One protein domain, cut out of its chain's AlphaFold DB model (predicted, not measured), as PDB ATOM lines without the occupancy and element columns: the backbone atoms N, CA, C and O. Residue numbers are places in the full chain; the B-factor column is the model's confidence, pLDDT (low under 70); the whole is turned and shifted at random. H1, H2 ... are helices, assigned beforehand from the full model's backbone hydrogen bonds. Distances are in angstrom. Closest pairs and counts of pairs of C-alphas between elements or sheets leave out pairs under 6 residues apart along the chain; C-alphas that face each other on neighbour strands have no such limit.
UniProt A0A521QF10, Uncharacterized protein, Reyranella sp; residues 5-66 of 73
ATOM      1  N   GLU A   5     -48.249  41.092 -10.498       97.81
ATOM      2  CA  GLU A   5     -48.576  42.354 -11.150       97.81
ATOM      3  C   GLU A   5     -47.624  43.482 -10.739       97.81
ATOM      4  O   GLU A   5     -47.112  44.184 -11.607       97.81
ATOM      5  N   ALA A   6     -47.313  43.622  -9.447       97.94
ATOM      6  CA  ALA A   6     -46.357  44.627  -8.981       97.94
ATOM      7  C   ALA A   6     -44.953  44.390  -9.562       97.94
ATOM      8  O   ALA A   6     -44.287  45.336  -9.983       97.94
ATOM      9  N   GLU A   7     -44.520  43.128  -9.644       97.62
ATOM     10  CA  GLU A   7     -43.256  42.756 -10.285       97.62
ATOM     11  C   GLU A   7     -43.250  43.098 -11.782       97.62
ATOM     12  O   GLU A   7     -42.281  43.682 -12.280       97.62
ATOM     13  N   ARG A   8     -44.337  42.780 -12.500       97.81
ATOM     14  CA  ARG A   8     -44.492  43.080 -13.930       97.81
ATOM     15  C   ARG A   8     -44.450  44.585 -14.194       97.81
ATOM     16  O   ARG A   8     -43.659  45.019 -15.027       97.81
ATOM     17  N   VAL A   9     -45.236  45.369 -13.453       97.75
ATOM     18  CA  VAL A   9     -45.306  46.834 -13.592       97.75
ATOM     19  C   VAL A   9     -43.956  47.481 -13.289       97.75
ATOM     20  O   VAL A   9     -43.493  48.331 -14.050       97.75
ATOM     21  N   TRP A  10     -43.282  47.058 -12.216       97.31
ATOM     22  CA  TRP A  10     -41.939  47.551 -11.909       97.31
ATOM     23  C   TRP A  10     -40.951  47.227 -13.034       97.31
ATOM     24  O   TRP A  10     -40.188  48.090 -13.468       97.31
ATOM     25  N   THR A  11     -40.989  45.996 -13.539       95.88
ATOM     26  CA  THR A  11     -40.117  45.544 -14.626       95.88
ATOM     27  C   THR A  11     -40.345  46.349 -15.906       95.88
ATOM     28  O   THR A  11     -39.378  46.780 -16.535       95.88
ATOM     29  N   GLU A  12     -41.600  46.601 -16.282       96.62
ATOM     30  CA  GLU A  12     -41.958  47.433 -17.439       96.62
ATOM     31  C   GLU A  12     -41.425  48.856 -17.302       96.62
ATOM     32  O   GLU A  12     -40.743  49.331 -18.209       96.62
ATOM     33  N   HIS A  13     -41.609  49.487 -16.139       96.44
ATOM     34  CA  HIS A  13     -41.042  50.807 -15.845       96.44
ATOM     35  C   HIS A  13     -39.516  50.842 -16.032       96.44
ATOM     36  O   HIS A  13     -38.968  51.748 -16.665       96.44
ATOM     37  N   VAL A  14     -38.803  49.824 -15.534       95.88
ATOM     38  CA  VAL A  14     -37.348  49.713 -15.726       95.88
ATOM     39  C   VAL A  14     -36.983  49.619 -17.213       95.88
ATOM     40  O   VAL A  14     -36.058  50.309 -17.658       95.88
ATOM     41  N   TYR A  15     -37.709  48.819 -17.999       94.81
ATOM     42  CA  TYR A  15     -37.489  48.716 -19.445       94.81
ATOM     43  C   TYR A  15     -37.811  50.016 -20.188       94.81
ATOM     44  O   TYR A  15     -37.063  50.393 -21.095       94.81
ATOM     45  N   GLU A  16     -38.869  50.729 -19.810       95.50
ATOM     46  CA  GLU A  16     -39.236  52.014 -20.409       95.50
ATOM     47  C   GLU A  16     -38.132  53.055 -20.222       95.50
ATOM     48  O   GLU A  16     -37.706  53.688 -21.195       95.50
ATOM     49  N   LEU A  17     -37.601  53.177 -19.001       95.12
ATOM     50  CA  LEU A  17     -36.466  54.054 -18.712       95.12
ATOM     51  C   LEU A  17     -35.225  53.660 -19.521       95.12
ATOM     52  O   LEU A  17     -34.517  54.521 -20.045       95.12
ATOM     53  N   ALA A  18     -34.966  52.359 -19.649       93.44
ATOM     54  CA  ALA A  18     -33.830  51.840 -20.396       93.44
ATOM     55  C   ALA A  18     -33.943  52.081 -21.907       93.44
ATOM     56  O   ALA A  18     -32.938  52.360 -22.560       93.44
ATOM     57  N   SER A  19     -35.152  51.999 -22.473       92.12
ATOM     58  CA  SER A  19     -35.398  52.066 -23.924       92.12
ATOM     59  C   SER A  19     -34.848  53.336 -24.590       92.12
ATOM     60  O   SER A  19     -34.512  53.328 -25.780       92.12
ATOM     61  N   ARG A  20     -34.705  54.408 -23.800       90.81
ATOM     62  CA  ARG A  20     -34.216  55.732 -24.206       90.81
ATOM     63  C   ARG A  20     -32.692  55.872 -24.126       90.81
ATOM     64  O   ARG A  20     -32.153  56.889 -24.550       90.81
ATOM     65  N   MET A  21     -31.992  54.869 -23.597       92.94
ATOM     66  CA  MET A  21     -30.566  54.941 -23.286       92.94
ATOM     67  C   MET A  21     -29.706  54.238 -24.339       92.94
ATOM     68  O   MET A  21     -30.021  53.133 -24.788       92.94
ATOM     69  N   LEU A  22     -28.564  54.838 -24.691       93.69
ATOM     70  CA  LEU A  22     -27.661  54.317 -25.727       93.69
ATOM     71  C   LEU A  22     -27.015  52.977 -25.359       93.69
ATOM     72  O   LEU A  22     -26.835  52.129 -26.231       93.69
ATOM     73  N   PHE A  23     -26.714  52.736 -24.078       88.94
ATOM     74  CA  PHE A  23     -26.101  51.474 -23.641       88.94
ATOM     75  C   PHE A  23     -27.013  50.257 -23.859       88.94
ATOM     76  O   PHE A  23     -26.542  49.124 -23.830       88.94
ATOM     77  N   THR A  24     -28.311  50.456 -24.120       91.38
ATOM     78  CA  THR A  24     -29.205  49.352 -24.494       91.38
ATOM     79  C   THR A  24     -29.018  48.906 -25.939       91.38
ATOM     80  O   THR A  24     -29.507  47.844 -26.305       91.38
ATOM     81  N   LYS A  25     -28.301  49.660 -26.778       90.75
ATOM     82  CA  LYS A  25     -28.090  49.320 -28.195       90.75
ATOM     83  C   LYS A  25     -26.929  48.352 -28.430       90.75
ATOM     84  O   LYS A  25     -26.751  47.901 -29.553       90.75
ATOM     85  N   VAL A  26     -26.169  48.015 -27.388       92.44
ATOM     86  CA  VAL A  26     -25.020  47.102 -27.468       92.44
ATOM     87  C   VAL A  26     -25.272  45.814 -26.687       92.44
ATOM     88  O   VAL A  26     -26.066  45.779 -25.739       92.44
ATOM     89  N   ASP A  27     -24.624  44.730 -27.098       93.25
ATOM     90  CA  ASP A  27     -24.584  43.489 -26.326       93.25
ATOM     91  C   ASP A  27     -23.561  43.644 -25.206       93.25
ATOM     92  O   ASP A  27     -22.399  43.977 -25.433       93.25
ATOM     93  N   SER A  28     -24.013  43.473 -23.970       91.12
ATOM     94  CA  SER A  28     -23.171  43.591 -22.791       91.12
ATOM     95  C   SER A  28     -23.819  42.880 -21.613       91.12
ATOM     96  O   SER A  28     -24.994  42.506 -21.639       91.12
ATOM     97  N   TRP A  29     -23.070  42.786 -20.522       89.25
ATOM     98  CA  TRP A  29     -23.601  42.300 -19.260       89.25
ATOM     99  C   TRP A  29     -24.824  43.108 -18.785       89.25
ATOM    100  O   TRP A  29     -25.746  42.515 -18.231       89.25
ATOM    101  N   PHE A  30     -24.900  44.418 -19.064       90.25
ATOM    102  CA  PHE A  30     -26.067  45.247 -18.733       90.25
ATOM    103  C   PHE A  30     -27.335  44.819 -19.467       90.25
ATOM    104  O   PHE A  30     -28.435  44.953 -18.929       90.25
ATOM    105  N   THR A  31     -27.183  44.304 -20.686       92.62
ATOM    106  CA  THR A  31     -28.292  43.846 -21.525       92.62
ATOM    107  C   THR A  31     -28.555  42.346 -21.360       92.62
ATOM    108  O   THR A  31     -29.311  41.742 -22.122       92.62
ATOM    109  N   GLY A  32     -27.926  41.728 -20.351       91.44
ATOM    110  CA  GLY A  32     -28.029  40.303 -20.042       91.44
ATOM    111  C   GLY A  32     -27.391  39.383 -21.080       91.44
ATOM    112  O   GLY A  32     -27.499  38.164 -20.939       91.44
ATOM    113  N   ILE A  33     -26.722  39.946 -22.090       93.38
ATOM    114  CA  ILE A  33     -26.059  39.194 -23.147       93.38
ATOM    115  C   ILE A  33     -24.633  38.870 -22.716       93.38
ATOM    116  O   ILE A  33     -23.823  39.756 -22.439       93.38
ATOM    117  N   ASN A  34     -24.321  37.579 -22.668       91.88
ATOM    118  CA  ASN A  34     -22.973  37.078 -22.454       91.88
ATOM    119  C   ASN A  34     -22.767  35.804 -23.278       91.88
ATOM    120  O   ASN A  34     -23.305  34.745 -22.958       91.88
ATOM    121  N   THR A  35     -21.950  35.903 -24.324       89.31
ATOM    122  CA  THR A  35     -21.666  34.795 -25.248       89.31
ATOM    123  C   THR A  35     -20.884  33.653 -24.604       89.31
ATOM    124  O   THR A  35     -20.926  32.538 -25.112       89.31
ATOM    125  N   ASN A  36     -20.211  33.899 -23.478       92.50
ATOM    126  CA  ASN A  36     -19.423  32.888 -22.772       92.50
ATOM    127  C   ASN A  36     -20.280  32.000 -21.855       92.50
ATOM    128  O   ASN A  36     -19.769  31.033 -21.296       92.50
ATOM    129  N   VAL A  37     -21.564  32.326 -21.665       90.88
ATOM    130  CA  VAL A  37     -22.457  31.614 -20.742       90.88
ATOM    131  C   VAL A  37     -23.653  31.030 -21.509       90.88
ATOM    132  O   VAL A  37     -24.446  31.781 -22.092       90.88
ATOM    133  N   PRO A  38     -23.841  29.698 -21.505       93.69
ATOM    134  CA  PRO A  38     -25.027  29.070 -22.083       93.69
ATOM    135  C   PRO A  38     -26.319  29.638 -21.480       93.69
ATOM    136  O   PRO A  38     -26.440  29.784 -20.264       93.69
ATOM    137  N   GLY A  39     -27.286  29.994 -22.327       89.75
ATOM    138  CA  GLY A  39     -28.571  30.565 -21.904       89.75
ATOM    139  C   GLY A  39     -28.574  32.085 -21.674       89.75
ATOM    140  O   GLY A  39     -29.643  32.660 -21.469       89.75
ATOM    141  N   LYS A  40     -27.424  32.772 -21.752       89.62
ATOM    142  CA  LYS A  40     -27.315  34.244 -21.651       89.62
ATOM    143  C   LYS A  40     -27.327  34.944 -23.016       89.62
ATOM    144  O   LYS A  40     -26.566  35.871 -23.266       89.62
ATOM    145  N   GLN A  41     -28.199  34.489 -23.910       89.94
ATOM    146  CA  GLN A  41     -28.444  35.097 -25.226       89.94
ATOM    147  C   GLN A  41     -29.781  35.852 -25.263       89.94
ATOM    148  O   GLN A  41     -30.065  36.579 -26.211       89.94
ATOM    149  N   LYS A  42     -30.619  35.693 -24.228       89.31
ATOM    150  CA  LYS A  42     -31.869  36.440 -24.099       89.31
ATOM    151  C   LYS A  42     -31.574  37.828 -23.547       89.31
ATOM    152  O   LYS A  42     -31.116  37.975 -22.414       89.31
ATOM    153  N   ARG A  43     -31.895  38.841 -24.347       88.75
ATOM    154  CA  ARG A  43     -31.774  40.236 -23.945       88.75
ATOM    155  C   ARG A  43     -32.709  40.529 -22.776       88.75
ATOM    156  O   ARG A  43     -33.903  40.242 -22.828       88.75
ATOM    157  N   THR A  44     -32.132  41.091 -21.728       89.62
ATOM    158  CA  THR A  44     -32.820  41.618 -20.546       89.62
ATOM    159  C   THR A  44     -32.224  42.985 -20.230       89.62
ATOM    160  O   THR A  44     -31.374  43.476 -20.974       89.62
ATOM    161  N   PHE A  45     -32.667  43.639 -19.165       87.69
ATOM    162  CA  PHE A  45     -32.015  44.851 -18.697       87.69
ATOM    163  C   PHE A  45     -31.854  44.801 -17.183       87.69
ATOM    164  O   PHE A  45     -32.827  44.601 -16.463       87.69
ATOM    165  N   LEU A  46     -30.607  44.905 -16.721       85.38
ATOM    166  CA  LEU A  46     -30.264  44.760 -15.304       85.38
ATOM    167  C   LEU A  46     -30.214  46.092 -14.536       85.38
ATOM    168  O   LEU A  46     -30.671  46.119 -13.395       85.38
ATOM    169  N   PRO A  47     -29.648  47.186 -15.083       91.50
ATOM    170  CA  PRO A  47     -29.577  48.452 -14.358       91.50
ATOM    171  C   PRO A  47     -30.942  49.111 -14.158       91.50
ATOM    172  O   PRO A  47     -31.881  48.884 -14.909       91.50
ATOM    173  N   TYR A  48     -31.022  50.030 -13.200       95.06
ATOM    174  CA  TYR A  48     -32.100  51.013 -13.145       95.06
ATOM    175  C   TYR A  48     -31.603  52.347 -13.710       95.06
ATOM    176  O   TYR A  48     -30.682  52.955 -13.164       95.06
ATOM    177  N   SER A  49     -32.211  52.813 -14.802       95.06
ATOM    178  CA  SER A  49     -31.726  53.991 -15.544       95.06
ATOM    179  C   SER A  49     -32.279  55.330 -15.040       95.06
ATOM    180  O   SER A  49     -31.894  56.371 -15.562       95.06
ATOM    181  N   GLY A  50     -33.177  55.324 -14.047       94.88
ATOM    182  CA  GLY A  50     -33.798  56.541 -13.498       94.88
ATOM    183  C   GLY A  50     -32.939  57.287 -12.470       94.88
ATOM    184  O   GLY A  50     -33.296  58.381 -12.045       94.88
ATOM    185  N   GLY A  51     -31.797  56.715 -12.076       95.94
ATOM    186  CA  GLY A  51     -30.913  57.285 -11.061       95.94
ATOM    187  C   GLY A  51     -31.355  56.997  -9.623       95.94
ATOM    188  O   GLY A  51     -32.504  56.662  -9.339       95.94
ATOM    189  N   ALA A  52     -30.407  57.116  -8.691       97.56
ATOM    190  CA  ALA A  52     -30.628  56.772  -7.287       97.56
ATOM    191  C   ALA A  52     -31.719  57.603  -6.577       97.56
ATOM    192  O   ALA A  52     -32.403  57.020  -5.739       97.56
ATOM    193  N   PRO A  53     -31.911  58.912  -6.860       98.06
ATOM    194  CA  PRO A  53     -32.990  59.684  -6.238       98.06
ATOM    195  C   PRO A  53     -34.385  59.170  -6.613       98.06
ATOM    196  O   PRO A  53     -35.149  58.832  -5.719       98.06
ATOM    197  N   ALA A  54     -34.677  59.010  -7.910       97.56
ATOM    198  CA  ALA A  54     -35.987  58.551  -8.385       97.56
ATOM    199  C   ALA A  54     -36.302  57.110  -7.951       97.56
ATOM    200  O   ALA A  54     -37.441  56.777  -7.636       97.56
ATOM    201  N   TYR A  55     -35.280  56.247  -7.891       98.12
ATOM    202  CA  TYR A  55     -35.431  54.909  -7.318       98.12
ATOM    203  C   TYR A  55     -35.906  54.978  -5.861       98.12
ATOM    204  O   TYR A  55     -36.841  54.280  -5.478       98.12
ATOM    205  N   ARG A  56     -35.264  55.836  -5.061       98.31
ATOM    206  CA  ARG A  56     -35.529  55.964  -3.627       98.31
ATOM    207  C   ARG A  56     -36.899  56.568  -3.360       98.31
ATOM    208  O   ARG A  56     -37.631  56.015  -2.558       98.31
ATOM    209  N   GLU A  57     -37.263  57.602  -4.111       98.31
ATOM    210  CA  GLU A  57     -38.603  58.192  -4.084       98.31
ATOM    211  C   GLU A  57     -39.680  57.126  -4.321       98.31
ATOM    212  O   GLU A  57     -40.625  57.022  -3.546       98.31
ATOM    213  N   LYS A  58     -39.489  56.243  -5.311       97.56
ATOM    214  CA  LYS A  58     -40.450  55.167  -5.572       97.56
ATOM    215  C   LYS A  58     -40.535  54.142  -4.440       97.56
ATOM    216  O   LYS A  58     -41.618  53.642  -4.145       97.56
ATOM    217  N   CYS A  59     -39.410  53.820  -3.804       98.06
ATOM    218  CA  CYS A  59     -39.401  52.967  -2.615       98.06
ATOM    219  C   CYS A  59     -40.118  53.633  -1.433       98.06
ATOM    220  O   CYS A  59     -40.891  52.963  -0.746       98.06
ATOM    221  N   ASP A  60     -39.884  54.927  -1.219       98.50
ATOM    222  CA  ASP A  60     -40.488  55.706  -0.138       98.50
ATOM    223  C   ASP A  60     -42.009  55.835  -0.335       98.50
ATOM    224  O   ASP A  60     -42.760  55.649   0.621       98.50
ATOM    225  N   GLU A  61     -42.482  56.050  -1.571       98.19
ATOM    226  CA  GLU A  61     -43.909  56.015  -1.933       98.19
ATOM    227  C   GLU A  61     -44.557  54.678  -1.550       98.19
ATOM    228  O   GLU A  61     -45.580  54.646  -0.866       98.19
ATOM    229  N   VAL A  62     -43.948  53.561  -1.966       98.00
ATOM    230  CA  VAL A  62     -44.465  52.217  -1.671       98.00
ATOM    231  C   VAL A  62     -44.510  51.978  -0.161       98.00
ATOM    232  O   VAL A  62     -45.506  51.462   0.343       98.00
ATOM    233  N   ALA A  63     -43.468  52.377   0.574       98.12
ATOM    234  CA  ALA A  63     -43.422  52.248   2.028       98.12
ATOM    235  C   ALA A  63     -44.497  53.104   2.720       98.12
ATOM    236  O   ALA A  63     -45.183  52.611   3.618       98.12
ATOM    237  N   ALA A  64     -44.686  54.353   2.282       98.38
ATOM    238  CA  ALA A  64     -45.715  55.252   2.803       98.38
ATOM    239  C   ALA A  64     -47.137  54.723   2.544       98.38
ATOM    240  O   ALA A  64     -48.015  54.884   3.390       98.38
ATOM    241  N   ASN A  65     -47.339  54.015   1.430       97.56
ATOM    242  CA  ASN A  65     -48.604  53.373   1.066       97.56
ATOM    243  C   ASN A  65     -48.788  51.977   1.690       97.56
ATOM    244  O   ASN A  65     -49.582  51.175   1.202       97.56
ATOM    245  N   GLY A  66     -48.061  51.659   2.765       97.38
ATOM    246  CA  GLY A  66     -48.211  50.386   3.471       97.38
ATOM    247  C   GLY A  66     -47.662  49.190   2.694       97.38
ATOM    248  O   GLY A  66     -48.205  48.093   2.807       97.38
TER     249      GLY A  66
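Overview. This is residues 5 to 66 of the 73 residues of an uncharacterized protein of Reyranella sp (UniProt A0A521QF10). A loose, elongated model of helices that do not pack together: H3 makes one end, a long loop, residues 26 to 50, runs from short H2 out to the other end at Asn 36 and folds back to H3, and H1 lies nearer the middle of the length, apart from H3. Residues 5 to 10 of H1 and residues 52 to 66 stick out. The printed part has 62 residues, with three named helices in the order H1, H2, H3 and no named strand, and its class is all helix. The radius of gyration of the C-alphas is 13.9 A, and the spans are 43 by 23 by 15 A.

Arrangement. H1, residues 5 to 19, is close to but not clearly touching H2, residues 22 to 25; their closest C-alphas, those of Ala 18 and Thr 24, are 6.7 A apart. H3, residues 51 to 64, is apart from H1 and H2. In H1 and H3 every O i to N i+4 pair is within hydrogen-bond range; H2 is too short for such a pair.

Along the chain. H1 begins at C-alpha 5 (-48.576, 42.354, -11.150) and measures 20.8 A. H2 measures 5.6 A. H3 measures 20.4 A and ends at C-alpha 64 (-45.715, 55.252, 2.803).

Size, cuts and confidence. The farthest C-alphas, of Asn 36 and Ala 64, are 43.0 A apart. The H1 to H2 link is tight and the H2 to H3 link long. The printed part has no cut, and no printed residue is under pLDDT 70.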